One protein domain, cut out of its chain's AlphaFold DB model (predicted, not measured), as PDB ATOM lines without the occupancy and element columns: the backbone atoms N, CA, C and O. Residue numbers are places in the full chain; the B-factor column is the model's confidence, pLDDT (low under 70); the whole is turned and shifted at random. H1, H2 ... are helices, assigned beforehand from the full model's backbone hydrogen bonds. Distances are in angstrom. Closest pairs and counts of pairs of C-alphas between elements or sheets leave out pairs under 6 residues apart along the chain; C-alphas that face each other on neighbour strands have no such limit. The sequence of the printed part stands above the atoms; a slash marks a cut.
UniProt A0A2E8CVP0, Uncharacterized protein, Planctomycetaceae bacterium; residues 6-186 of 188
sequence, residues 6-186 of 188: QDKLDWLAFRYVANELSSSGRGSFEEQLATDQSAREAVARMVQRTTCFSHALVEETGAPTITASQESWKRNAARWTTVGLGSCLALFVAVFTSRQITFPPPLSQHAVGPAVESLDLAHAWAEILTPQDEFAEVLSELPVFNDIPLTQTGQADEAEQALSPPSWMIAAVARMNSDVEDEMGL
ATOM      1  N   GLN A   6     208.339 250.438 122.273       95.50
ATOM      2  CA  GLN A   6     206.905 250.383 122.535       95.50
ATOM      3  C   GLN A   6     206.551 249.289 123.543       95.50
ATOM      4  O   GLN A   6     205.780 249.535 124.465       95.50
ATOM      5  N   ASP A   7     207.164 248.109 123.427       96.44
ATOM      6  CA  ASP A   7     206.885 246.994 124.333       96.44
ATOM      7  C   ASP A   7     207.382 247.302 125.755       96.44
ATOM      8  O   ASP A   7     206.780 246.878 126.742       96.44
ATOM      9  N   LYS A   8     208.461 248.093 125.883       96.88
ATOM     10  CA  LYS A   8     208.931 248.599 127.184       96.88
ATOM     11  C   LYS A   8     207.926 249.565 127.812       96.88
ATOM     12  O   LYS A   8     207.675 249.464 129.013       96.88
ATOM     13  N   LEU A   9     207.364 250.482 127.020       97.62
ATOM     14  CA  LEU A   9     206.332 251.415 127.481       97.62
ATOM     15  C   LEU A   9     205.044 250.685 127.866       97.62
ATOM     16  O   LEU A   9     204.503 250.949 128.936       97.62
ATOM     17  N   ASP A  10     204.594 249.732 127.051       97.94
ATOM     18  CA  ASP A  10     203.417 248.914 127.348       97.94
ATOM     19  C   ASP A  10     203.623 248.098 128.641       97.94
ATOM     20  O   ASP A  10     202.713 248.014 129.468       97.94
ATOM     21  N   TRP A  11     204.825 247.559 128.878       97.88
ATOM     22  CA  TRP A  11     205.153 246.870 130.132       97.88
ATOM     23  C   TRP A  11     205.170 247.808 131.350       97.88
ATOM     24  O   TRP A  11     204.662 247.451 132.416       97.88
ATOM     25  N   LEU A  12     205.715 249.023 131.220       98.19
ATOM     26  CA  LEU A  12     205.656 250.029 132.289       98.19
ATOM     27  C   LEU A  12     204.218 250.465 132.584       98.19
ATOM     28  O   LEU A  12     203.841 250.550 133.752       98.19
ATOM     29  N   ALA A  13     203.406 250.674 131.545       98.50
ATOM     30  CA  ALA A  13     201.992 250.998 131.673       98.50
ATOM     31  C   ALA A  13     201.211 249.876 132.376       98.50
ATOM     32  O   ALA A  13     200.412 250.167 133.265       98.50
ATOM     33  N   PHE A  14     201.484 248.605 132.049       98.19
ATOM     34  CA  PHE A  14     200.936 247.450 132.774       98.19
ATOM     35  C   PHE A  14     201.248 247.532 134.267       98.19
ATOM     36  O   PHE A  14     200.332 247.546 135.089       98.19
ATOM     37  N   ARG A  15     202.530 247.669 134.624       98.31
ATOM     38  CA  ARG A  15     202.955 247.748 136.029       98.31
ATOM     39  C   ARG A  15     202.387 248.969 136.751       98.31
ATOM     40  O   ARG A  15     202.135 248.902 137.953       98.31
ATOM     41  N   TYR A  16     202.193 250.083 136.049       98.38
ATOM     42  CA  TYR A  16     201.548 251.273 136.598       98.38
ATOM     43  C   TYR A  16     200.078 251.013 136.937       98.38
ATOM     44  O   TYR A  16     199.687 251.206 138.088       98.38
ATOM     45  N   VAL A  17     199.298 250.505 135.975       97.94
ATOM     46  CA  VAL A  17     197.863 250.207 136.135       97.94
ATOM     47  C   VAL A  17     197.626 249.109 137.176       97.94
ATOM     48  O   VAL A  17     196.724 249.232 138.000       97.94
ATOM     49  N   ALA A  18     198.469 248.075 137.202       97.00
ATOM     50  CA  ALA A  18     198.417 246.994 138.188       97.00
ATOM     51  C   ALA A  18     198.934 247.398 139.586       97.00
ATOM     52  O   ALA A  18     198.955 246.575 140.498       97.00
ATOM     53  N   ASN A  19     199.350 248.659 139.781       96.88
ATOM     54  CA  ASN A  19     199.908 249.173 141.035       96.88
ATOM     55  C   ASN A  19     201.197 248.439 141.500       96.88
ATOM     56  O   ASN A  19     201.512 248.429 142.687       96.88
ATOM     57  N   GLU A  20     201.984 247.888 140.571       97.81
ATOM     58  CA  GLU A  20     203.224 247.121 140.821       97.81
ATOM     59  C   GLU A  20     204.524 247.945 140.681       97.81
ATOM     60  O   GLU A  20     205.646 247.427 140.781       97.81
ATOM     61  N   LEU A  21     204.409 249.241 140.392       97.25
ATOM     62  CA  LEU A  21     205.539 250.169 140.455       97.25
ATOM     63  C   LEU A  21     205.841 250.554 141.910       97.25
ATOM     64  O   LEU A  21     204.935 250.815 142.698       97.25
ATOM     65  N   SER A  22     207.131 250.644 142.251       97.31
ATOM     66  CA  SER A  22     207.566 251.259 143.510       97.31
ATOM     67  C   SER A  22     207.161 252.736 143.554       97.31
ATOM     68  O   SER A  22     206.930 253.351 142.513       97.31
ATOM     69  N   SER A  23     207.131 253.344 144.742       96.00
ATOM     70  CA  SER A  23     206.799 254.769 144.899       96.00
ATOM     71  C   SER A  23     207.707 255.688 144.073       96.00
ATOM     72  O   SER A  23     207.221 256.601 143.412       96.00
ATOM     73  N   SER A  24     209.014 255.410 144.050       96.25
ATOM     74  CA  SER A  24     209.975 256.153 143.228       96.25
ATOM     75  C   SER A  24     209.741 255.952 141.730       96.25
ATOM     76  O   SER A  24     209.702 256.924 140.983       96.25
ATOM     77  N   GLY A  25     209.530 254.706 141.290       97.56
ATOM     78  CA  GLY A  25     209.281 254.393 139.882       97.56
ATOM     79  C   GLY A  25     207.966 254.980 139.374       97.56
ATOM     80  O   GLY A  25     207.891 255.426 138.233       97.56
ATOM     81  N   ARG A  26     206.948 255.034 140.239       98.19
ATOM     82  CA  ARG A  26     205.675 255.697 139.960       98.19
ATOM     83  C   ARG A  26     205.864 257.189 139.703       98.19
ATOM     84  O   ARG A  26     205.410 257.658 138.669       98.19
ATOM     85  N   GLY A  27     206.581 257.895 140.580       97.75
ATOM     86  CA  GLY A  27     206.828 259.332 140.417       97.75
ATOM     87  C   GLY A  27     207.565 259.667 139.116       97.75
ATOM     88  O   GLY A  27     207.142 260.557 138.385       97.75
ATOM     89  N   SER A  28     208.610 258.906 138.772       98.25
ATOM     90  CA  SER A  28     209.327 259.100 137.501       98.25
ATOM     91  C   SER A  28     208.449 258.822 136.279       98.25
ATOM     92  O   SER A  28     208.537 259.534 135.281       98.25
ATOM     93  N   PHE A  29     207.593 257.800 136.341       98.31
ATOM     94  CA  PHE A  29     206.677 257.500 135.243       98.31
ATOM     95  C   PHE A  29     205.567 258.555 135.114       98.31
ATOM     96  O   PHE A  29     205.184 258.898 134.003       98.31
ATOM     97  N   GLU A  30     205.090 259.129 136.218       98.44
ATOM     98  CA  GLU A  30     204.115 260.231 136.205       98.44
ATOM     99  C   GLU A  30     204.691 261.522 135.612       98.44
ATOM    100  O   GLU A  30     204.019 262.194 134.828       98.44
ATOM    101  N   GLU A  31     205.954 261.839 135.901       98.12
ATOM    102  CA  GLU A  31     206.667 262.941 135.244       98.12
ATOM    103  C   GLU A  31     206.799 262.701 133.728       98.12
ATOM    104  O   GLU A  31     206.593 263.612 132.916       98.12
ATOM    105  N   GLN A  32     207.048 261.450 133.328       98.00
ATOM    106  CA  GLN A  32     207.032 261.060 131.921       98.00
ATOM    107  C   GLN A  32     205.629 261.210 131.308       98.00
ATOM    108  O   GLN A  32     205.505 261.790 130.236       98.00
ATOM    109  N   LEU A  33     204.555 260.784 131.983       98.06
ATOM    110  CA  LEU A  33     203.171 260.944 131.500       98.06
ATOM    111  C   LEU A  33     202.769 262.414 131.290       98.06
ATOM    112  O   LEU A  33     201.940 262.718 130.422       98.06
ATOM    113  N   ALA A  34     203.344 263.339 132.059       97.62
ATOM    114  CA  ALA A  34     203.098 264.767 131.886       97.62
ATOM    115  C   ALA A  34     203.640 265.289 130.542       97.62
ATOM    116  O   ALA A  34     203.015 266.144 129.909       97.62
ATOM    117  N   THR A  35     204.766 264.745 130.078       97.75
ATOM    118  CA  THR A  35     205.534 265.278 128.941       97.75
ATOM    119  C   THR A  35     205.453 264.419 127.675       97.75
ATOM    120  O   THR A  35     205.556 264.955 126.573       97.75
ATOM    121  N   ASP A  36     205.211 263.117 127.807       98.25
ATOM    122  CA  ASP A  36     205.277 262.132 126.731       98.25
ATOM    123  C   ASP A  36     203.883 261.599 126.365       98.25
ATOM    124  O   ASP A  36     203.219 260.891 127.128       98.25
ATOM    125  N   GLN A  37     203.441 261.920 125.147       98.19
ATOM    126  CA  GLN A  37     202.161 261.462 124.612       98.19
ATOM    127  C   GLN A  37     202.113 259.936 124.436       98.19
ATOM    128  O   GLN A  37     201.075 259.324 124.689       98.19
ATOM    129  N   SER A  38     203.229 259.308 124.060       98.12
ATOM    130  CA  SER A  38     203.279 257.863 123.814       98.12
ATOM    131  C   SER A  38     203.081 257.057 125.103       98.12
ATOM    132  O   SER A  38     202.402 256.027 125.095       98.12
ATOM    133  N   ALA A  39     203.583 257.574 126.229       98.12
ATOM    134  CA  ALA A  39     203.363 257.004 127.554       98.12
ATOM    135  C   ALA A  39     201.880 257.075 127.962       98.12
ATOM    136  O   ALA A  39     201.328 256.087 128.454       98.12
ATOM    137  N   ARG A  40     201.198 258.202 127.694       98.62
ATOM    138  CA  ARG A  40     199.752 258.348 127.957       98.62
ATOM    139  C   ARG A  40     198.921 257.366 127.140       98.62
ATOM    140  O   ARG A  40     198.016 256.726 127.673       98.62
ATOM    141  N   GLU A  41     199.253 257.205 125.865       98.44
ATOM    142  CA  GLU A  41     198.582 256.243 124.989       98.44
ATOM    143  C   GLU A  41     198.833 254.793 125.418       98.44
ATOM    144  O   GLU A  41     197.929 253.964 125.317       98.44
ATOM    145  N   ALA A  42     200.023 254.475 125.940       98.31
ATOM    146  CA  ALA A  42     200.309 253.157 126.508       98.31
ATOM    147  C   ALA A  42     199.422 252.848 127.722       98.31
ATOM    148  O   ALA A  42     198.843 251.761 127.793       98.31
ATOM    149  N   VAL A  43     199.236 253.813 128.632       98.62
ATOM    150  CA  VAL A  43     198.307 253.668 129.766       98.62
ATOM    151  C   VAL A  43     196.867 253.501 129.278       98.62
ATOM    152  O   VAL A  43     196.185 252.581 129.729       98.62
ATOM    153  N   ALA A  44     196.418 254.308 128.312       98.25
ATOM    154  CA  ALA A  44     195.072 254.196 127.747       98.25
ATOM    155  C   ALA A  44     194.813 252.812 127.121       98.25
ATOM    156  O   ALA A  44     193.807 252.172 127.436       98.25
ATOM    157  N   ARG A  45     195.746 252.300 126.301       98.12
ATOM    158  CA  ARG A  45     195.657 250.944 125.726       98.12
ATOM    159  C   ARG A  45     195.619 249.868 126.805       98.12
ATOM    160  O   ARG A  45     194.883 248.893 126.667       98.12
ATOM    161  N   MET A  46     196.410 250.021 127.865       98.00
ATOM    162  CA  MET A  46     196.443 249.050 128.953       98.00
ATOM    163  C   MET A  46     195.119 249.003 129.720       98.00
ATOM    164  O   MET A  46     194.585 247.918 129.923       98.00
ATOM    165  N   VAL A  47     194.558 250.166 130.071       97.94
ATOM    166  CA  VAL A  47     193.243 250.268 130.728       97.94
ATOM    167  C   VAL A  47     192.137 249.685 129.847       97.94
ATOM    168  O   VAL A  47     191.268 248.959 130.329       97.94
ATOM    169  N   GLN A  48     192.182 249.945 128.538       97.31
ATOM    170  CA  GLN A  48     191.234 249.354 127.596       97.31
ATOM    171  C   GLN A  48     191.327 247.819 127.588       97.31
ATOM    172  O   GLN A  48     190.301 247.139 127.621       97.31
ATOM    173  N   ARG A  49     192.546 247.258 127.587       96.81
ATOM    174  CA  ARG A  49     192.770 245.803 127.635       96.81
ATOM    175  C   ARG A  49     192.288 245.190 128.948       96.81
ATOM    176  O   ARG A  49     191.587 244.185 128.904       96.81
ATOM    177  N   THR A  50     192.620 245.782 130.095       94.88
ATOM    178  CA  THR A  50     192.175 245.264 131.401       94.88
ATOM    179  C   THR A  50     190.655 245.306 131.533       94.88
ATOM    180  O   THR A  50     190.073 244.348 132.033       94.88
ATOM    181  N   THR A  51     190.011 246.349 131.004       93.19
ATOM    182  CA  THR A  51     188.543 246.458 130.972       93.19
ATOM    183  C   THR A  51     187.918 245.378 130.083       93.19
ATOM    184  O   THR A  51     186.972 244.707 130.493       93.19
ATOM    185  N   CYS A  52     188.483 245.152 128.891       93.62
ATOM    186  CA  CYS A  52     188.035 244.099 127.976       93.62
ATOM    187  C   CYS A  52     188.129 242.710 128.630       93.62
ATOM    188  O   CYS A  52     187.163 241.950 128.611       93.62
ATOM    189  N   PHE A  53     189.251 242.410 129.295       91.75
ATOM    190  CA  PHE A  53     189.408 241.150 130.021       91.75
ATOM    191  C   PHE A  53     188.430 241.017 131.186       91.75
ATOM    192  O   PHE A  53     187.826 239.960 131.339       91.75
ATOM    193  N   SER A  54     188.218 242.073 131.979       86.88
ATOM    194  CA  SER A  54     187.237 242.008 133.067       86.88
ATOM    195  C   SER A  54     185.822 241.741 132.558       86.88
ATOM    196  O   SER A  54     185.081 241.019 133.212       86.88
ATOM    197  N   HIS A  55     185.465 242.266 131.383       83.94
ATOM    198  CA  HIS A  55     184.154 242.024 130.789       83.94
ATOM    199  C   HIS A  55     184.012 240.578 130.299       83.94
ATOM    200  O   HIS A  55     183.010 239.930 130.587       83.94
ATOM    201  N   ALA A  56     185.036 240.043 129.626       85.88
ATOM    202  CA  ALA A  56     185.032 238.658 129.150       85.88
ATOM    203  C   ALA A  56     184.940 237.637 130.299       85.88
ATOM    204  O   ALA A  56     184.225 236.646 130.186       85.88
ATOM    205  N   LEU A  57     185.608 237.901 131.431       85.31
ATOM    206  CA  LEU A  57     185.523 237.033 132.613       85.31
ATOM    207  C   LEU A  57     184.112 237.005 133.223       85.31
ATOM    208  O   LEU A  57     183.686 235.972 133.738       85.31
ATOM    209  N   VAL A  58     183.381 238.121 133.181       80.31
ATOM    210  CA  VAL A  58     182.008 238.187 133.708       80.31
ATOM    211  C   VAL A  58     181.044 237.375 132.837       80.31
ATOM    212  O   VAL A  58     180.166 236.703 133.374       80.31
ATOM    213  N   GLU A  59     181.234 237.384 131.517       75.56
ATOM    214  CA  GLU A  59     180.346 236.712 130.561       75.56
ATOM    215  C   GLU A  59     180.464 235.178 130.601       75.56
ATOM    216  O   GLU A  59     179.447 234.486 130.595       75.56
ATOM    217  N   GLU A  60     181.678 234.627 130.735       69.00
ATOM    218  CA  GLU A  60     181.868 233.167 130.819       69.00
ATOM    219  C   GLU A  60     181.357 232.557 132.129       69.00
ATOM    220  O   GLU A  60     181.075 231.359 132.183       69.00
ATOM    221  N   THR A  61     181.223 233.354 133.192       58.31
ATOM    222  CA  THR A  61     180.905 232.790 134.506       58.31
ATOM    223  C   THR A  61     179.415 232.500 134.683       58.31
ATOM    224  O   THR A  61     179.093 231.755 135.599       58.31
ATOM    225  N   GLY A  62     178.512 233.018 133.832       54.38
ATOM    226  CA  GLY A  62     177.098 232.596 133.736       54.38
ATOM    227  C   GLY A  62     176.318 232.458 135.058       54.38
ATOM    228  O   GLY A  62     175.279 231.802 135.097       54.38
ATOM    229  N   ALA A  63     176.824 233.032 136.147       54.34
ATOM    230  CA  ALA A  63     176.362 232.830 137.508       54.34
ATOM    231  C   ALA A  63     175.868 234.174 138.043       54.34
ATOM    232  O   ALA A  63     176.508 235.203 137.798       54.34
ATOM    233  N   PRO A  64     174.721 234.187 138.741       52.03
ATOM    234  CA  PRO A  64     174.030 235.411 139.099       52.03
ATOM    235  C   PRO A  64     174.933 236.318 139.930       52.03
ATOM    236  O   PRO A  64     175.618 235.882 140.857       52.03
ATOM    237  N   THR A  65     174.910 237.595 139.565       51.16
ATOM    238  CA  THR A  65     175.591 238.712 140.206       51.16
ATOM    239  C   THR A  65     175.285 238.753 141.703       51.16
ATOM    240  O   THR A  65     174.345 239.406 142.144       51.16
ATOM    241  N   ILE A  66     176.112 238.096 142.517       51.44
ATOM    242  CA  ILE A  66     176.267 238.504 143.907       51.44
ATOM    243  C   ILE A  66     177.195 239.707 143.860       51.44
ATOM    244  O   ILE A  66     178.368 239.597 143.500       51.44
ATOM    245  N   THR A  67     176.642 240.866 144.204       51.16
ATOM    246  CA  THR A  67     177.347 242.102 144.543       51.16
ATOM    247  C   THR A  67     178.317 241.840 145.699       51.16
ATOM    248  O   THR A  67     178.072 242.191 146.851       51.16
ATOM    249  N   ALA A  68     179.422 241.160 145.411       47.81
ATOM    250  CA  ALA A  68     180.464 240.861 146.370       47.81
ATOM    251  C   ALA A  68     181.304 242.125 146.580       47.81
ATOM    252  O   ALA A  68     182.234 242.426 145.840       47.81
ATOM    253  N   SER A  69     180.915 242.876 147.610       49.84
ATOM    254  CA  SER A  69     181.788 243.656 148.488       49.84
ATOM    255  C   SER A  69     182.951 244.402 147.808       49.84
ATOM    256  O   SER A  69     184.121 244.041 147.923       49.84
ATOM    257  N   GLN A  70     182.645 245.568 147.236       49.53
ATOM    258  CA  GLN A  70     183.628 246.644 147.037       49.53
ATOM    259  C   GLN A  70     184.113 247.289 148.361       49.53
ATOM    260  O   GLN A  70     184.804 248.311 148.357       49.53
ATOM    261  N   GLU A  71     183.761 246.741 149.527       49.50
ATOM    262  CA  GLU A  71     184.025 247.383 150.822       49.50
ATOM    263  C   GLU A  71     185.477 247.250 151.297       49.50
ATOM    264  O   GLU A  71     185.949 248.077 152.083       49.50
ATOM    265  N   SER A  72     186.238 246.278 150.789       48.50
ATOM    266  CA  SER A  72     187.635 246.092 151.208       48.50
ATOM    267  C   SER A  72     188.578 247.171 150.655       48.50
ATOM    268  O   SER A  72     189.547 247.537 151.326       48.50
ATOM    269  N   TRP A  73     188.257 247.775 149.503       47.75
ATOM    270  CA  TRP A  73     189.019 248.908 148.958       47.75
ATOM    271  C   TRP A  73     188.833 250.175 149.810       47.75
ATOM    272  O   TRP A  73     189.775 250.943 150.032       47.75
ATOM    273  N   LYS A  74     187.631 250.372 150.370       48.41
ATOM    274  CA  LYS A  74     187.299 251.549 151.190       48.41
ATOM    275  C   LYS A  74     188.057 251.578 152.525       48.41
ATOM    276  O   LYS A  74     188.425 252.663 152.979       48.41
ATOM    277  N   ARG A  75     188.384 250.420 153.124       52.75
ATOM    278  CA  ARG A  75     189.142 250.369 154.397       52.75
ATOM    279  C   ARG A  75     190.595 250.838 154.272       52.75
ATOM    280  O   ARG A  75     191.113 251.402 155.233       52.75
ATOM    281  N   ASN A  76     191.230 250.684 153.108       50.03
ATOM    282  CA  ASN A  76     192.583 251.209 152.875       50.03
ATOM    283  C   ASN A  76     192.583 252.631 152.282       50.03
ATOM    284  O   ASN A  76     193.511 253.393 152.553       50.03
ATOM    285  N   ALA A  77     191.526 253.032 151.563       51.94
ATOM    286  CA  ALA A  77     191.373 254.396 151.049       51.94
ATOM    287  C   ALA A  77     191.174 255.445 152.164       51.94
ATOM    288  O   ALA A  77     191.684 256.561 152.060       51.94
ATOM    289  N   ALA A  78     190.517 255.082 153.273       50.69
ATOM    290  CA  ALA A  78     190.270 255.992 154.397       50.69
ATOM    291  C   ALA A  78     191.550 256.473 155.115       50.69
ATOM    292  O   ALA A  78     191.527 257.496 155.794       50.69
ATOM    293  N   ARG A  79     192.682 255.772 154.956       53.91
ATOM    294  CA  ARG A  79     193.977 256.200 155.517       53.91
ATOM    295  C   ARG A  79     194.748 257.183 154.627       53.91
ATOM    296  O   ARG A  79     195.707 257.774 155.105       53.91
ATOM    297  N   TRP A  80     194.341 257.373 153.371       51.50
ATOM    298  CA  TRP A  80     195.057 258.213 152.397       51.50
ATOM    299  C   TRP A  80     194.348 259.545 152.099       51.50
ATOM    300  O   TRP A  80     194.929 260.429 151.472       51.50
ATOM    301  N   THR A  81     193.123 259.750 152.590       50.47
ATOM    302  CA  THR A  81     192.345 260.974 152.327       50.47
ATOM    303  C   THR A  81     192.773 262.189 153.153       50.47
ATOM    304  O   THR A  81     192.388 263.307 152.821       50.47
ATOM    305  N   THR A  82     193.621 262.034 154.173       52.81
ATOM    306  CA  THR A  82     194.078 263.170 154.996       52.81
ATOM    307  C   THR A  82     195.266 263.937 154.406       52.81
ATOM    308  O   THR A  82     195.546 265.041 154.863       52.81
ATOM    309  N   VAL A  83     195.923 263.430 153.353       54.56
ATOM    310  CA  VAL A  83     197.049 264.128 152.689       54.56
ATOM    311  C   VAL A  83     196.612 264.876 151.413       54.56
ATOM    312  O   VAL A  83     197.303 265.782 150.952       54.56
ATOM    313  N   GLY A  84     195.429 264.574 150.862       46.97
ATOM    314  CA  GLY A  84     194.976 265.126 149.575       46.97
ATOM    315  C   GLY A  84     194.452 266.568 149.610       46.97
ATOM    316  O   GLY A  84     194.623 267.302 148.638       46.97
ATOM    317  N   LEU A  85     193.852 267.017 150.720       47.88
ATOM    318  CA  LEU A  85     193.153 268.314 150.737       47.88
ATOM    319  C   LEU A  85     194.105 269.527 150.760       47.88
ATOM    320  O   LEU A  85     193.751 270.596 150.269       47.88
ATOM    321  N   GLY A  86     195.330 269.366 151.275       47.66
ATOM    322  CA  GLY A  86     196.336 270.438 151.285       47.66
ATOM    323  C   GLY A  86     197.013 270.669 149.927       47.66
ATOM    324  O   GLY A  86     197.333 271.805 149.581       47.66
ATOM    325  N   SER A  87     197.191 269.608 149.131       49.34
ATOM    326  CA  SER A  87     197.922 269.670 147.856       49.34
ATOM    327  C   SER A  87     197.136 270.407 146.760       49.34
ATOM    328  O   SER A  87     197.694 271.242 146.045       49.34
ATOM    329  N   CYS A  88     195.814 270.202 146.689       54.00
ATOM    330  CA  CYS A  88     194.971 270.919 145.727       54.00
ATOM    331  C   CYS A  88     194.933 272.433 145.989       54.00
ATOM    332  O   CYS A  88     194.918 273.207 145.034       54.00
ATOM    333  N   LEU A  89     194.978 272.873 147.254       55.41
ATOM    334  CA  LEU A  89     194.971 274.304 147.578       55.41
ATOM    335  C   LEU A  89     196.291 274.988 147.171       55.41
ATOM    336  O   LEU A  89     196.271 276.099 146.646       55.41
ATOM    337  N   ALA A  90     197.431 274.314 147.351       57.56
ATOM    338  CA  ALA A  90     198.741 274.847 146.975       57.56
ATOM    339  C   ALA A  90     198.906 274.980 145.448       57.56
ATOM    340  O   ALA A  90     199.408 276.002 144.975       57.56
ATOM    341  N   LEU A  91     198.420 274.003 144.671       61.41
ATOM    342  CA  LEU A  91     198.413 274.086 143.205       61.41
ATOM    343  C   LEU A  91     197.473 275.189 142.697       61.41
ATOM    344  O   LEU A  91     197.831 275.913 141.768       61.41
ATOM    345  N   PHE A  92     196.317 275.387 143.342       64.25
ATOM    346  CA  PHE A  92     195.404 276.476 142.985       64.25
ATOM    347  C   PHE A  92     196.034 277.856 143.242       64.25
ATOM    348  O   PHE A  92     195.963 278.730 142.380       64.25
ATOM    349  N   VAL A  93     196.727 278.049 144.374       68.12
ATOM    350  CA  VAL A  93     197.426 279.310 144.702       68.12
ATOM    351  C   VAL A  93     198.628 279.562 143.776       68.12
ATOM    352  O   VAL A  93     198.849 280.701 143.351       68.12
ATOM    353  N   ALA A  94     199.374 278.520 143.395       64.69
ATOM    354  CA  ALA A  94     200.499 278.648 142.465       64.69
ATOM    355  C   ALA A  94     200.043 279.031 141.042       64.69
ATOM    356  O   ALA A  94     200.622 279.923 140.420       64.69
ATOM    357  N   VAL A  95     198.954 278.433 140.542       65.25
ATOM    358  CA  VAL A  95     198.381 278.788 139.228       65.25
ATOM    359  C   VAL A  95     197.744 280.184 139.254       65.25
ATOM    360  O   VAL A  95     197.866 280.934 138.283       65.25
ATOM    361  N   PHE A  96     197.114 280.577 140.367       66.19
ATOM    362  CA  PHE A  96     196.474 281.889 140.493       66.19
ATOM    363  C   PHE A  96     197.487 283.040 140.576       66.19
ATOM    364  O   PHE A  96     197.293 284.077 139.944       66.19
ATOM    365  N   THR A  97     198.599 282.853 141.291       65.56
ATOM    366  CA  THR A  97     199.674 283.859 141.359       65.56
ATOM    367  C   THR A  97     200.466 283.946 140.051       65.56
ATOM    368  O   THR A  97     200.830 285.046 139.638       65.56
ATOM    369  N   SER A  98     200.641 282.831 139.327       52.94
ATOM    370  CA  SER A  98     201.278 282.822 138.000       52.94
ATOM    371  C   SER A  98     200.481 283.604 136.942       52.94
ATOM    372  O   SER A  98     201.078 284.236 136.071       52.94
ATOM    373  N   ARG A  99     199.145 283.654 137.048       52.31
ATOM    374  CA  ARG A  99     198.293 284.441 136.134       52.31
ATOM    375  C   ARG A  99     198.250 285.946 136.419       52.31
ATOM    376  O   ARG A  99     197.735 286.680 135.582       52.31
ATOM    377  N   GLN A 100     198.794 286.421 137.543       57.09
ATOM    378  CA  GLN A 100     198.861 287.860 137.839       57.09
ATOM    379  C   GLN A 100     200.093 288.566 137.257       57.09
ATOM    380  O   GLN A 100     200.202 289.786 137.375       57.09
ATOM    381  N   ILE A 101     200.992 287.853 136.570       54.88
ATOM    382  CA  ILE A 101     202.084 288.484 135.820       54.88
ATOM    383  C   ILE A 101     201.558 288.903 134.437       54.88
ATOM    384  O   ILE A 101     201.727 288.229 133.428       54.88
ATOM    385  N   THR A 102     200.839 290.025 134.463       53.59
ATOM    386  CA  THR A 102     200.817 291.120 133.484       53.59
ATOM    387  C   THR A 102     201.101 290.759 132.020       53.59
ATOM    388  O   THR A 102     202.231 290.871 131.547       53.59
ATOM    389  N   PHE A 103     200.038 290.481 131.261       53.47
ATOM    390  CA  PHE A 103     199.987 290.785 129.828       53.47
ATOM    391  C   PHE A 103     199.048 291.985 129.604       53.47
ATOM    392  O   PHE A 103     197.957 292.012 130.179       53.47
ATOM    393  N   PRO A 104     199.453 293.000 128.820       57.00
ATOM    394  CA  PRO A 104     198.640 294.190 128.573       57.00
ATOM    395  C   PRO A 104     197.446 293.878 127.642       57.00
ATOM    396  O   PRO A 104     197.593 293.059 126.732       57.00
ATOM    397  N   PRO A 105     196.278 294.532 127.812       64.94
ATOM    398  CA  PRO A 105     195.195 294.523 126.817       64.94
ATOM    399  C   PRO A 105     195.517 295.553 125.705       64.94
ATOM    400  O   PRO A 105     196.405 296.379 125.942       64.94
ATOM    401  N   PRO A 106     194.822 295.623 124.539       60.97
ATOM    402  CA  PRO A 106     193.454 295.163 124.221       60.97
ATOM    403  C   PRO A 106     193.377 294.488 122.805       60.97
ATOM    404  O   PRO A 106     194.395 294.342 122.144       60.97
ATOM    405  N   LEU A 107     192.292 293.937 122.249       54.16
ATOM    406  CA  LEU A 107     190.961 294.462 121.926       54.16
ATOM    407  C   LEU A 107     190.063 293.303 121.438       54.16
ATOM    408  O   LEU A 107     190.544 292.320 120.884       54.16
ATOM    409  N   SER A 108     188.752 293.536 121.534       53.69
ATOM    410  CA  SER A 108     187.682 292.895 120.755       53.69
ATOM    411  C   SER A 108     187.224 291.506 121.196       53.69
ATOM    412  O   SER A 108     187.512 290.470 120.609       53.69
ATOM    413  N   GLN A 109     186.369 291.574 122.213       52.56
ATOM    414  CA  GLN A 109     185.178 290.753 122.399       52.56
ATOM    415  C   GLN A 109     184.590 290.226 121.073       52.56
ATOM    416  O   GLN A 109     184.029 290.980 120.277       52.56
ATOM    417  N   HIS A 110     184.633 288.909 120.888       44.56
ATOM    418  CA  HIS A 110     183.532 288.183 120.266       44.56
ATOM    419  C   HIS A 110     182.806 287.456 121.392       44.56
ATOM    420  O   HIS A 110     183.330 286.524 121.999       44.56
ATOM    421  N   ALA A 111     181.623 287.965 121.725       53.16
ATOM    422  CA  ALA A 111     180.711 287.330 122.653       53.16
ATOM    423  C   ALA A 111     180.167 286.051 122.002       53.16
ATOM    424  O   ALA A 111     179.238 286.098 121.203       53.16
ATOM    425  N   VAL A 112     180.757 284.912 122.348       53.62
ATOM    426  CA  VAL A 112     180.107 283.605 122.241       53.62
ATOM    427  C   VAL A 112     180.075 283.060 123.662       53.62
ATOM    428  O   VAL A 112     181.115 282.821 124.271       53.62
ATOM    429  N   GLY A 113     178.873 283.036 124.236       55.56
ATOM    430  CA  GLY A 113     178.634 282.761 125.650       55.56
ATOM    431  C   GLY A 113     179.033 281.338 126.052       55.56
ATOM    432  O   GLY A 113     178.565 280.396 125.417       55.56
ATOM    433  N   PRO A 114     179.828 281.155 127.120       62.62
ATOM    434  CA  PRO A 114     180.138 279.841 127.662       62.62
ATOM    435  C   PRO A 114     179.505 279.681 129.052       62.62
ATOM    436  O   PRO A 114     179.917 280.360 129.990       62.62
ATOM    437  N   ALA A 115     178.522 278.789 129.194       54.06
ATOM    438  CA  ALA A 115     178.122 278.278 130.518       54.06
ATOM    439  C   ALA A 115     177.224 277.024 130.513       54.06
ATOM    440  O   ALA A 115     177.004 276.472 131.585       54.06
ATOM    441  N   VAL A 116     176.682 276.568 129.375       55.00
ATOM    442  CA  VAL A 116     175.622 275.532 129.398       55.00
ATOM    443  C   VAL A 116     176.140 274.103 129.155       55.00
ATOM    444  O   VAL A 116     175.518 273.153 129.612       55.00
ATOM    445  N   GLU A 117     177.312 273.909 128.540       58.47
ATOM    446  CA  GLU A 117     177.757 272.562 128.119       58.47
ATOM    447  C   GLU A 117     178.142 271.610 129.265       58.47
ATOM    448  O   GLU A 117     177.992 270.398 129.129       58.47
ATOM    449  N   SER A 118     178.614 272.106 130.413       59.31
ATOM    450  CA  SER A 118     179.012 271.214 131.514       59.31
ATOM    451  C   SER A 118     177.822 270.658 132.299       59.31
ATOM    452  O   SER A 118     177.924 269.568 132.864       59.31
ATOM    453  N   LEU A 119     176.696 271.380 132.325       63.75
ATOM    454  CA  LEU A 119     175.470 270.922 132.978       63.75
ATOM    455  C   LEU A 119     174.753 269.872 132.120       63.75
ATOM    456  O   LEU A 119     174.225 268.905 132.658       63.75
ATOM    457  N   ASP A 120     174.812 270.033 130.797       70.62
ATOM    458  CA  ASP A 120     174.176 269.136 129.828       70.62
ATOM    459  C   ASP A 120     174.850 267.754 129.810       70.62
ATOM    460  O   ASP A 120     174.189 266.716 129.808       70.62
ATOM    461  N   LEU A 121     176.184 267.722 129.937       67.81
ATOM    462  CA  LEU A 121     176.918 266.459 130.026       67.81
ATOM    463  C   LEU A 121     176.617 265.712 131.334       67.81
ATOM    464  O   LEU A 121     176.416 264.500 131.323       67.81
ATOM    465  N   ALA A 122     176.568 266.422 132.466       67.75
ATOM    466  CA  ALA A 122     176.240 265.811 133.754       67.75
ATOM    467  C   ALA A 122     174.808 265.250 133.776       67.75
ATOM    468  O   ALA A 122     174.564 264.223 134.410       67.75
ATOM    469  N   HIS A 123     173.882 265.888 133.053       72.31
ATOM    470  CA  HIS A 123     172.512 265.406 132.909       72.31
ATOM    471  C   HIS A 123     172.433 264.149 132.030       72.31
ATOM    472  O   HIS A 123     171.816 263.169 132.441       72.31
ATOM    473  N   ALA A 124     173.162 264.112 130.909       74.56
ATOM    474  CA  ALA A 124     173.230 262.935 130.038       74.56
ATOM    475  C   ALA A 124     173.814 261.690 130.739       74.56
ATOM    476  O   ALA A 124     173.362 260.570 130.509       74.56
ATOM    477  N   TRP A 125     174.795 261.865 131.634       76.56
ATOM    478  CA  TRP A 125     175.346 260.752 132.421       76.56
ATOM    479  C   TRP A 125     174.400 260.263 133.522       76.56
ATOM    480  O   TRP A 125     174.389 259.072 133.826       76.56
ATOM    481  N   ALA A 126     173.605 261.158 134.114       73.56
ATOM    482  CA  ALA A 126     172.615 260.776 135.119       73.56
ATOM    483  C   ALA A 126     171.481 259.934 134.510       73.56
ATOM    484  O   ALA A 126     171.017 258.995 135.150       73.56
ATOM    485  N   GLU A 127     171.100 260.221 133.263       70.19
ATOM    486  CA  GLU A 127     170.033 259.510 132.547       70.19
ATOM    487  C   GLU A 127     170.423 258.074 132.149       70.19
ATOM    488  O   GLU A 127     169.587 257.176 132.169       70.19
ATOM    489  N   ILE A 128     171.709 257.817 131.891       70.75
ATOM    490  CA  ILE A 128     172.227 256.460 131.621       70.75
ATOM    491  C   ILE A 128     172.261 255.593 132.895       70.75
ATOM    492  O   ILE A 128     172.221 254.367 132.815       70.75
ATOM    493  N   LEU A 129     172.355 256.214 134.077       61.59
ATOM    494  CA  LEU A 129     172.534 255.519 135.357       61.59
ATOM    495  C   LEU A 129     171.239 255.301 136.138       61.59
ATOM    496  O   LEU A 129     171.265 254.581 137.135       61.59
ATOM    497  N   THR A 130     170.122 255.895 135.722       53.31
ATOM    498  CA  THR A 130     168.806 255.578 136.283       53.31
ATOM    499  C   THR A 130     168.292 254.284 135.659       53.31
ATOM    500  O   THR A 130     167.929 254.293 134.481       53.31
ATOM    501  N   PRO A 131     168.239 253.166 136.405       51.25
ATOM    502  CA  PRO A 131     167.626 251.947 135.908       51.25
ATOM    503  C   PRO A 131     166.126 252.227 135.799       51.25
ATOM    504  O   PRO A 131     165.472 252.457 136.815       51.25
ATOM    505  N   GLN A 132     165.591 252.271 134.580       49.75
ATOM    506  CA  GLN A 132     164.147 252.213 134.391       49.75
ATOM    507  C   GLN A 132     163.633 250.871 134.919       49.75
ATOM    508  O   GLN A 132     164.249 249.829 134.690       49.75
ATOM    509  N   ASP A 133     162.484 250.925 135.590       53.00
ATOM    510  CA  ASP A 133     161.710 249.831 136.192       53.00
ATOM    511  C   ASP A 133     161.444 248.601 135.285       53.00
ATOM    512  O   ASP A 133     160.891 247.606 135.748       53.00
ATOM    513  N   GLU A 134     161.874 248.601 134.020       56.53
ATOM    514  CA  GLU A 134     161.700 247.499 133.063       56.53
ATOM    515  C   GLU A 134     162.478 246.223 133.442       56.53
ATOM    516  O   GLU A 134     162.076 245.114 133.088       56.53
ATOM    517  N   PHE A 135     163.571 246.327 134.211       57.47
ATOM    518  CA  PHE A 135     164.368 245.145 134.583       57.47
ATOM    519  C   PHE A 135     163.701 244.275 135.665       57.47
ATOM    520  O   PHE A 135     164.015 243.090 135.795       57.47
ATOM    521  N   ALA A 136     162.769 244.843 136.437       56.59
ATOM    522  CA  ALA A 136     162.040 244.107 137.468       56.59
ATOM    523  C   ALA A 136     160.996 243.150 136.865       56.59
ATOM    524  O   ALA A 136     160.786 242.066 137.404       56.59
ATOM    525  N   GLU A 137     160.396 243.511 135.727       59.25
ATOM    526  CA  GLU A 137     159.355 242.709 135.069       59.25
ATOM    527  C   GLU A 137     159.944 241.462 134.376       59.25
ATOM    528  O   GLU A 137     159.360 240.377 134.422       59.25
ATOM    529  N   VAL A 138     161.171 241.566 133.849       59.25
ATOM    530  CA  VAL A 138     161.897 240.443 133.219       59.25
ATOM    531  C   VAL A 138     162.372 239.406 134.247       59.25
ATOM    532  O   VAL A 138     162.409 238.210 133.955       59.25
ATOM    533  N   LEU A 139     162.693 239.825 135.476       56.97
ATOM    534  CA  LEU A 139     163.105 238.905 136.546       56.97
ATOM    535  C   LEU A 139     161.938 238.083 137.114       56.97
ATOM    536  O   LEU A 139     162.166 236.985 137.624       56.97
ATOM    537  N   SER A 140     160.696 238.563 136.991       63.47
ATOM    538  CA  SER A 140     159.500 237.816 137.403       63.47
ATOM    539  C   SER A 140     159.085 236.687 136.450       63.47
ATOM    540  O   SER A 140     158.284 235.844 136.852       63.47
ATOM    541  N   GLU A 141     159.625 236.621 135.228       54.66
ATOM    542  CA  GLU A 141     159.281 235.573 134.250       54.66
ATOM    543  C   GLU A 141     160.247 234.373 134.219       54.66
ATOM    544  O   GLU A 141     160.007 233.409 133.489       54.66
ATOM    545  N   LEU A 142     161.329 234.365 135.009       62.03
ATOM    546  CA  LEU A 142     162.268 233.240 134.983       62.03
ATOM    547  C   LEU A 142     161.738 232.022 135.773       62.03
ATOM    548  O   LEU A 142     161.384 232.147 136.947       62.03
ATOM    549  N   PRO A 143     161.697 230.820 135.161       48.12
ATOM    550  CA  PRO A 143     161.143 229.627 135.787       48.12
ATOM    551  C   PRO A 143     162.015 229.144 136.953       48.12
ATOM    552  O   PRO A 143     163.228 228.975 136.830       48.12
ATOM    553  N   VAL A 144     161.360 228.888 138.085       52.09
ATOM    554  CA  VAL A 144     161.940 228.360 139.326       52.09
ATOM    555  C   VAL A 144     162.541 226.972 139.069       52.09
ATOM    556  O   VAL A 144     161.828 225.972 139.017       52.09
ATOM    557  N   PHE A 145     163.863 226.899 138.904       50.28
ATOM    558  CA  PHE A 145     164.611 225.641 138.828       50.28
ATOM    559  C   PHE A 145     164.836 225.084 140.238       50.28
ATOM    560  O   PHE A 145     165.879 225.291 140.853       50.28
ATOM    561  N   ASN A 146     163.836 224.380 140.752       51.12
ATOM    562  CA  ASN A 146     163.940 223.577 141.963       51.12
ATOM    563  C   ASN A 146     163.678 222.133 141.533       51.12
ATOM    564  O   ASN A 146     162.548 221.855 141.161       51.12
ATOM    565  N   ASP A 147     164.733 221.311 141.437       45.72
ATOM    566  CA  ASP A 147     164.735 219.829 141.460       45.72
ATOM    567  C   ASP A 147     165.968 219.277 140.709       45.72
ATOM    568  O   ASP A 147     165.886 218.841 139.560       45.72
ATOM    569  N   ILE A 148     167.138 219.253 141.362       54.97
ATOM    570  CA  ILE A 148     168.250 218.387 140.932       54.97
ATOM    571  C   ILE A 148     168.530 217.383 142.060       54.97
ATOM    572  O   ILE A 148     168.948 217.791 143.146       54.97
ATOM    573  N   PRO A 149     168.300 216.075 141.847       49.47
ATOM    574  CA  PRO A 149     168.524 215.060 142.869       49.47
ATOM    575  C   PRO A 149     170.026 214.790 143.058       49.47
ATOM    576  O   PRO A 149     170.730 214.424 142.117       49.47
ATOM    577  N   LEU A 150     170.515 214.940 144.293       50.44
ATOM    578  CA  LEU A 150     171.882 214.582 144.683       50.44
ATOM    579  C   LEU A 150     172.033 213.058 144.815       50.44
ATOM    580  O   LEU A 150     171.589 212.461 145.796       50.44
ATOM    581  N   THR A 151     172.720 212.429 143.864       49.66
ATOM    582  CA  THR A 151     173.208 211.047 144.008       49.66
ATOM    583  C   THR A 151     174.534 211.024 144.766       49.66
ATOM    584  O   THR A 151     175.547 211.545 144.308       49.66
ATOM    585  N   GLN A 152     174.506 210.394 145.938       57.84
ATOM    586  CA  GLN A 152     175.632 210.159 146.837       57.84
ATOM    587  C   GLN A 152     176.429 208.939 146.336       57.84
ATOM    588  O   GLN A 152     175.868 207.856 146.176       57.84
ATOM    589  N   THR A 153     177.728 209.079 146.066       49.28
ATOM    590  CA  THR A 153     178.617 207.939 145.776       49.28
ATOM    591  C   THR A 153     179.871 208.087 146.621       49.28
ATOM    592  O   THR A 153     180.660 209.003 146.419       49.28
ATOM    593  N   GLY A 154     180.005 207.211 147.616       59.97
ATOM    594  CA  GLY A 154     181.192 207.112 148.453       59.97
ATOM    595  C   GLY A 154     182.229 206.175 147.845       59.97
ATOM    596  O   GLY A 154     181.876 205.106 147.359       59.97
ATOM    597  N   GLN A 155     183.503 206.555 147.931       47.97
ATOM    598  CA  GLN A 155     184.612 205.624 148.135       47.97
ATOM    599  C   GLN A 155     185.851 206.394 148.603       47.97
ATOM    600  O   GLN A 155     186.135 207.484 148.116       47.97
ATOM    601  N   ALA A 156     186.510 205.823 149.606       55.00
ATOM    602  CA  ALA A 156     187.438 206.468 150.514       55.00
ATOM    603  C   ALA A 156     188.907 206.406 150.058       55.00
ATOM    604  O   ALA A 156     189.285 205.532 149.278       55.00
ATOM    605  N   ASP A 157     189.679 207.314 150.660       57.00
ATOM    606  CA  ASP A 157     191.087 207.184 151.049       57.00
ATOM    607  C   ASP A 157     192.137 207.130 149.927       57.00
ATOM    608  O   ASP A 157     192.495 206.066 149.443       57.00
ATOM    609  N   GLU A 158     192.628 208.324 149.551       50.91
ATOM    610  CA  GLU A 158     194.009 208.683 149.114       50.91
ATOM    611  C   GLU A 158     194.047 209.922 148.182       50.91
ATOM    612  O   GLU A 158     195.113 210.469 147.906       50.91
ATOM    613  N   ALA A 159     192.887 210.463 147.779       52.69
ATOM    614  CA  ALA A 159     192.761 211.696 146.979       52.69
ATOM    615  C   ALA A 159     192.464 212.977 147.804       52.69
ATOM    616  O   ALA A 159     192.080 214.009 147.248       52.69
ATOM    617  N   GLU A 160     192.626 212.945 149.129       51.59
ATOM    618  CA  GLU A 160     192.081 213.979 150.030       51.59
ATOM    619  C   GLU A 160     192.794 215.343 149.997       51.59
ATOM    620  O   GLU A 160     192.240 216.331 150.475       51.59
ATOM    621  N   GLN A 161     193.977 215.466 149.387       52.88
ATOM    622  CA  GLN A 161     194.618 216.783 149.219       52.88
ATOM    623  C   GLN A 161     194.140 217.546 147.975       52.88
ATOM    624  O   GLN A 161     194.296 218.763 147.922       52.88
ATOM    625  N   ALA A 162     193.522 216.870 146.999       54.88
ATOM    626  CA  ALA A 162     192.998 217.514 145.790       54.88
ATOM    627  C   ALA A 162     191.536 217.976 145.930       54.88
ATOM    628  O   ALA A 162     191.054 218.753 145.109       54.88
ATOM    629  N   LEU A 163     190.840 217.513 146.971       57.47
ATOM    630  CA  LEU A 163     189.445 217.855 147.271       57.47
ATOM    631  C   LEU A 163     189.309 218.776 148.484       57.47
ATOM    632  O   LEU A 163     188.189 219.067 148.903       57.47
ATOM    633  N   SER A 164     190.428 219.246 149.049       64.38
ATOM    634  CA  SER A 164     190.354 220.230 150.119       64.38
ATOM    635  C   SER A 164     189.688 221.487 149.554       64.38
ATOM    636  O   SER A 164     190.180 222.049 148.568       64.38
ATOM    637  N   PRO A 165     188.538 221.894 150.114       78.00
ATOM    638  CA  PRO A 165     187.800 223.026 149.603       78.00
ATOM    639  C   PRO A 165     188.717 224.252 149.629       78.00
ATOM    640  O   PRO A 165     189.404 224.475 150.631       78.00
ATOM    641  N   PRO A 166     188.784 225.038 148.541       80.44
ATOM    642  CA  PRO A 166     189.667 226.192 148.505       80.44
ATOM    643  C   PRO A 166     189.355 227.114 149.689       80.44
ATOM    644  O   PRO A 166     188.204 227.238 150.106       80.44
ATOM    645  N   SER A 167     190.383 227.750 150.254       71.88
ATOM    646  CA  SER A 167     190.296 228.486 151.527       71.88
ATOM    647  C   SER A 167     189.191 229.550 151.564       71.88
ATOM    648  O   SER A 167     188.652 229.842 152.631       71.88
ATOM    649  N   TRP A 168     188.801 230.086 150.403       88.69
ATOM    650  CA  TRP A 168     187.670 231.003 150.272       88.69
ATOM    651  C   TRP A 168     186.322 230.352 150.622       88.69
ATOM    652  O   TRP A 168     185.468 231.014 151.204       88.69
ATOM    653  N   MET A 169     186.135 229.063 150.327       88.69
ATOM    654  CA  MET A 169     184.893 228.339 150.608       88.69
ATOM    655  C   MET A 169     184.755 228.036 152.103       88.69
ATOM    656  O   MET A 169     183.675 228.200 152.665       88.69
ATOM    657  N   ILE A 170     185.861 227.703 152.780       89.88
ATOM    658  CA  ILE A 170     185.880 227.554 154.245       89.88
ATOM    659  C   ILE A 170     185.562 228.895 154.922       89.88
ATOM    660  O   ILE A 170     184.760 228.943 155.853       89.88
ATOM    661  N   ALA A 171     186.136 229.997 154.427       80.19
ATOM    662  CA  ALA A 171     185.867 231.334 154.954       80.19
ATOM    663  C   ALA A 171     184.402 231.769 154.753       80.19
ATOM    664  O   ALA A 171     183.833 232.417 155.631       80.19
ATOM    665  N   ALA A 172     183.781 231.394 153.631       82.00
ATOM    666  CA  ALA A 172     182.372 231.675 153.367       82.00
ATOM    667  C   ALA A 172     181.443 230.925 154.335       82.00
ATOM    668  O   ALA A 172     180.571 231.544 154.940       82.00
ATOM    669  N   VAL A 173     181.676 229.624 154.549       88.69
ATOM    670  CA  VAL A 173     180.881 228.815 155.493       88.69
ATOM    671  C   VAL A 173     181.059 229.306 156.931       88.69
ATOM    672  O   VAL A 173     180.085 229.415 157.671       88.69
ATOM    673  N   ALA A 174     182.285 229.668 157.320       87.06
ATOM    674  CA  ALA A 174     182.548 230.231 158.643       87.06
ATOM    675  C   ALA A 174     181.776 231.540 158.881       87.06
ATOM    676  O   ALA A 174     181.261 231.751 159.977       87.06
ATOM    677  N   ARG A 175     181.644 232.386 157.851       82.69
ATOM    678  CA  ARG A 175     180.881 233.638 157.930       82.69
ATOM    679  C   ARG A 175     179.369 233.410 158.021       82.69
ATOM    680  O   ARG A 175     178.696 234.107 158.766       82.69
ATOM    681  N   MET A 176     178.836 232.425 157.299       83.44
ATOM    682  CA  MET A 176     177.407 232.097 157.382       83.44
ATOM    683  C   MET A 176     177.020 231.587 158.774       83.44
ATOM    684  O   MET A 176     175.936 231.896 159.253       83.44
ATOM    685  N   ASN A 177     177.912 230.853 159.445       82.81
ATOM    686  CA  ASN A 177     177.657 230.391 160.808       82.81
ATOM    687  C   ASN A 177     177.781 231.514 161.852       82.81
ATOM    688  O   ASN A 177     177.018 231.502 162.811       82.81
ATOM    689  N   SER A 178     178.679 232.494 161.669       78.25
ATOM    690  CA  SER A 178     178.790 233.624 162.607       78.25
ATOM    691  C   SER A 178     177.570 234.546 162.573       78.25
ATOM    692  O   SER A 178     177.126 234.998 163.623       78.25
ATOM    693  N   ASP A 179     176.989 234.781 161.390       77.62
ATOM    694  CA  ASP A 179     175.807 235.645 161.257       77.62
ATOM    695  C   ASP A 179     174.563 235.025 161.940       77.62
ATOM    696  O   ASP A 179     173.709 235.745 162.454       77.62
ATOM    697  N   VAL A 180     174.479 233.689 162.008       77.38
ATOM    698  CA  VAL A 180     173.389 232.965 162.695       77.38
ATOM    699  C   VAL A 180     173.528 233.019 164.222       77.38
ATOM    700  O   VAL A 180     172.522 233.055 164.933       77.38
ATOM    701  N   GLU A 181     174.754 233.034 164.749       76.75
ATOM    702  CA  GLU A 181     174.994 233.141 166.194       76.75
ATOM    703  C   GLU A 181     174.706 234.559 166.722       76.75
ATOM    704  O   GLU A 181     174.143 234.697 167.812       76.75
ATOM    705  N   ASP A 182     174.985 235.601 165.929       73.69
ATOM    706  CA  ASP A 182     174.709 236.998 166.296       73.69
ATOM    707  C   ASP A 182     173.197 237.319 166.359       73.69
ATOM    708  O   ASP A 182     172.774 238.107 167.211       73.69
ATOM    709  N   GLU A 183     172.349 236.682 165.539       67.69
ATOM    710  CA  GLU A 183     170.886 236.862 165.626       67.69
ATOM    711  C   GLU A 183     170.259 236.165 166.846       67.69
ATOM    712  O   GLU A 183     169.252 236.641 167.381       67.69
ATOM    713  N   MET A 184     170.851 235.071 167.333       68.44
ATOM    714  CA  MET A 184     170.343 234.360 168.516       68.44
ATOM    715  C   MET A 184     170.828 234.959 169.845       68.44
ATOM    716  O   MET A 184     170.228 234.691 170.885       68.44
ATOM    717  N   GLY A 185     171.870 235.796 169.827       66.50
ATOM    718  CA  GLY A 185     172.421 236.455 171.018       66.50
ATOM    719  C   GLY A 185     171.686 237.721 171.482       66.50
ATOM    720  O   GLY A 185     172.052 238.282 172.512       66.50
ATOM    721  N   LEU A 186     170.662 238.193 170.758       63.50
ATOM    722  CA  LEU A 186     169.940 239.446 171.051       63.50
ATOM    723  C   LEU A 186     168.581 239.254 171.761       63.50
ATOM    724  O   LEU A 186     167.746 240.160 171.745       63.50
TER     725      LEU A 186
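What this domain is: This is residues 6 to 186 of the 188 residues of an uncharacterized protein of Planctomycetaceae bacterium (UniProt A0A2E8CVP0). A small head, made of H1, H2 and the first part of H3, sits on a long open thread: residues 51 to 186 stand free, and the thread swings out and folds back in wide loops with H4 to H8 strung along it. H5 and H6 run roughly opposite ways on the two arms of one wide loop. The 181 printed residues hold eight named helices, H1 to H8 in order, and no named strand: all helix. The whole is extended, with a radius of gyration of the C-alphas of 27.4 A, and only just elongated, spanning 91 by 46 by 45 A.

Where its parts are: Find C-alpha 6 at (206.905, 250.383, 122.535), where H1, residues 6 to 17, begins. Next come H2, residues 23 to 35, and H3, residues 37 to 60, 35.4 A long. Read on through H4, residues 71 to 77, H5, residues 84 to 98, 22.1 A, H6, residues 117 to 129, and H7, residues 134 to 139. H8, residues 167 to 184, runs 26.9 A to C-alpha 184 at (170.343, 234.360, 168.516).

How they stand to each other: H1 touches H3, whose residues 39 to 47 alone take part; the closest C-alphas, Ala 13 and Val 43, are 4.9 A apart, at a steep tilt of 62 degrees. H2 and H3 only just touch, only at the corner, with 3 pairs of C-alphas within 8 A, the closest those of Leu 33 and Arg 40, 5.6 A. H4 to H8 touch no helix. Every O i to N i+4 pair is within hydrogen-bond range in H1 and H3, but 8 of 9 in H2, 1 of 3 in H4 with 3 of 4 for O i to N i+3, 9 of 11 in H5, 8 of 9 in H6, 0 of 2 in H7 with 0 of 3, and 12 of 14 in H8.

The domain as a whole: Pro 106 and Gln 155 hold the C-alphas farthest apart, 93.1 A. The printed part has no cut; the links H5 to H6 and H7 to H8 are long. The mean pLDDT of the printed part is 70.7, and 102 residues are under 70, among them 60 to 119 and 129 to 164.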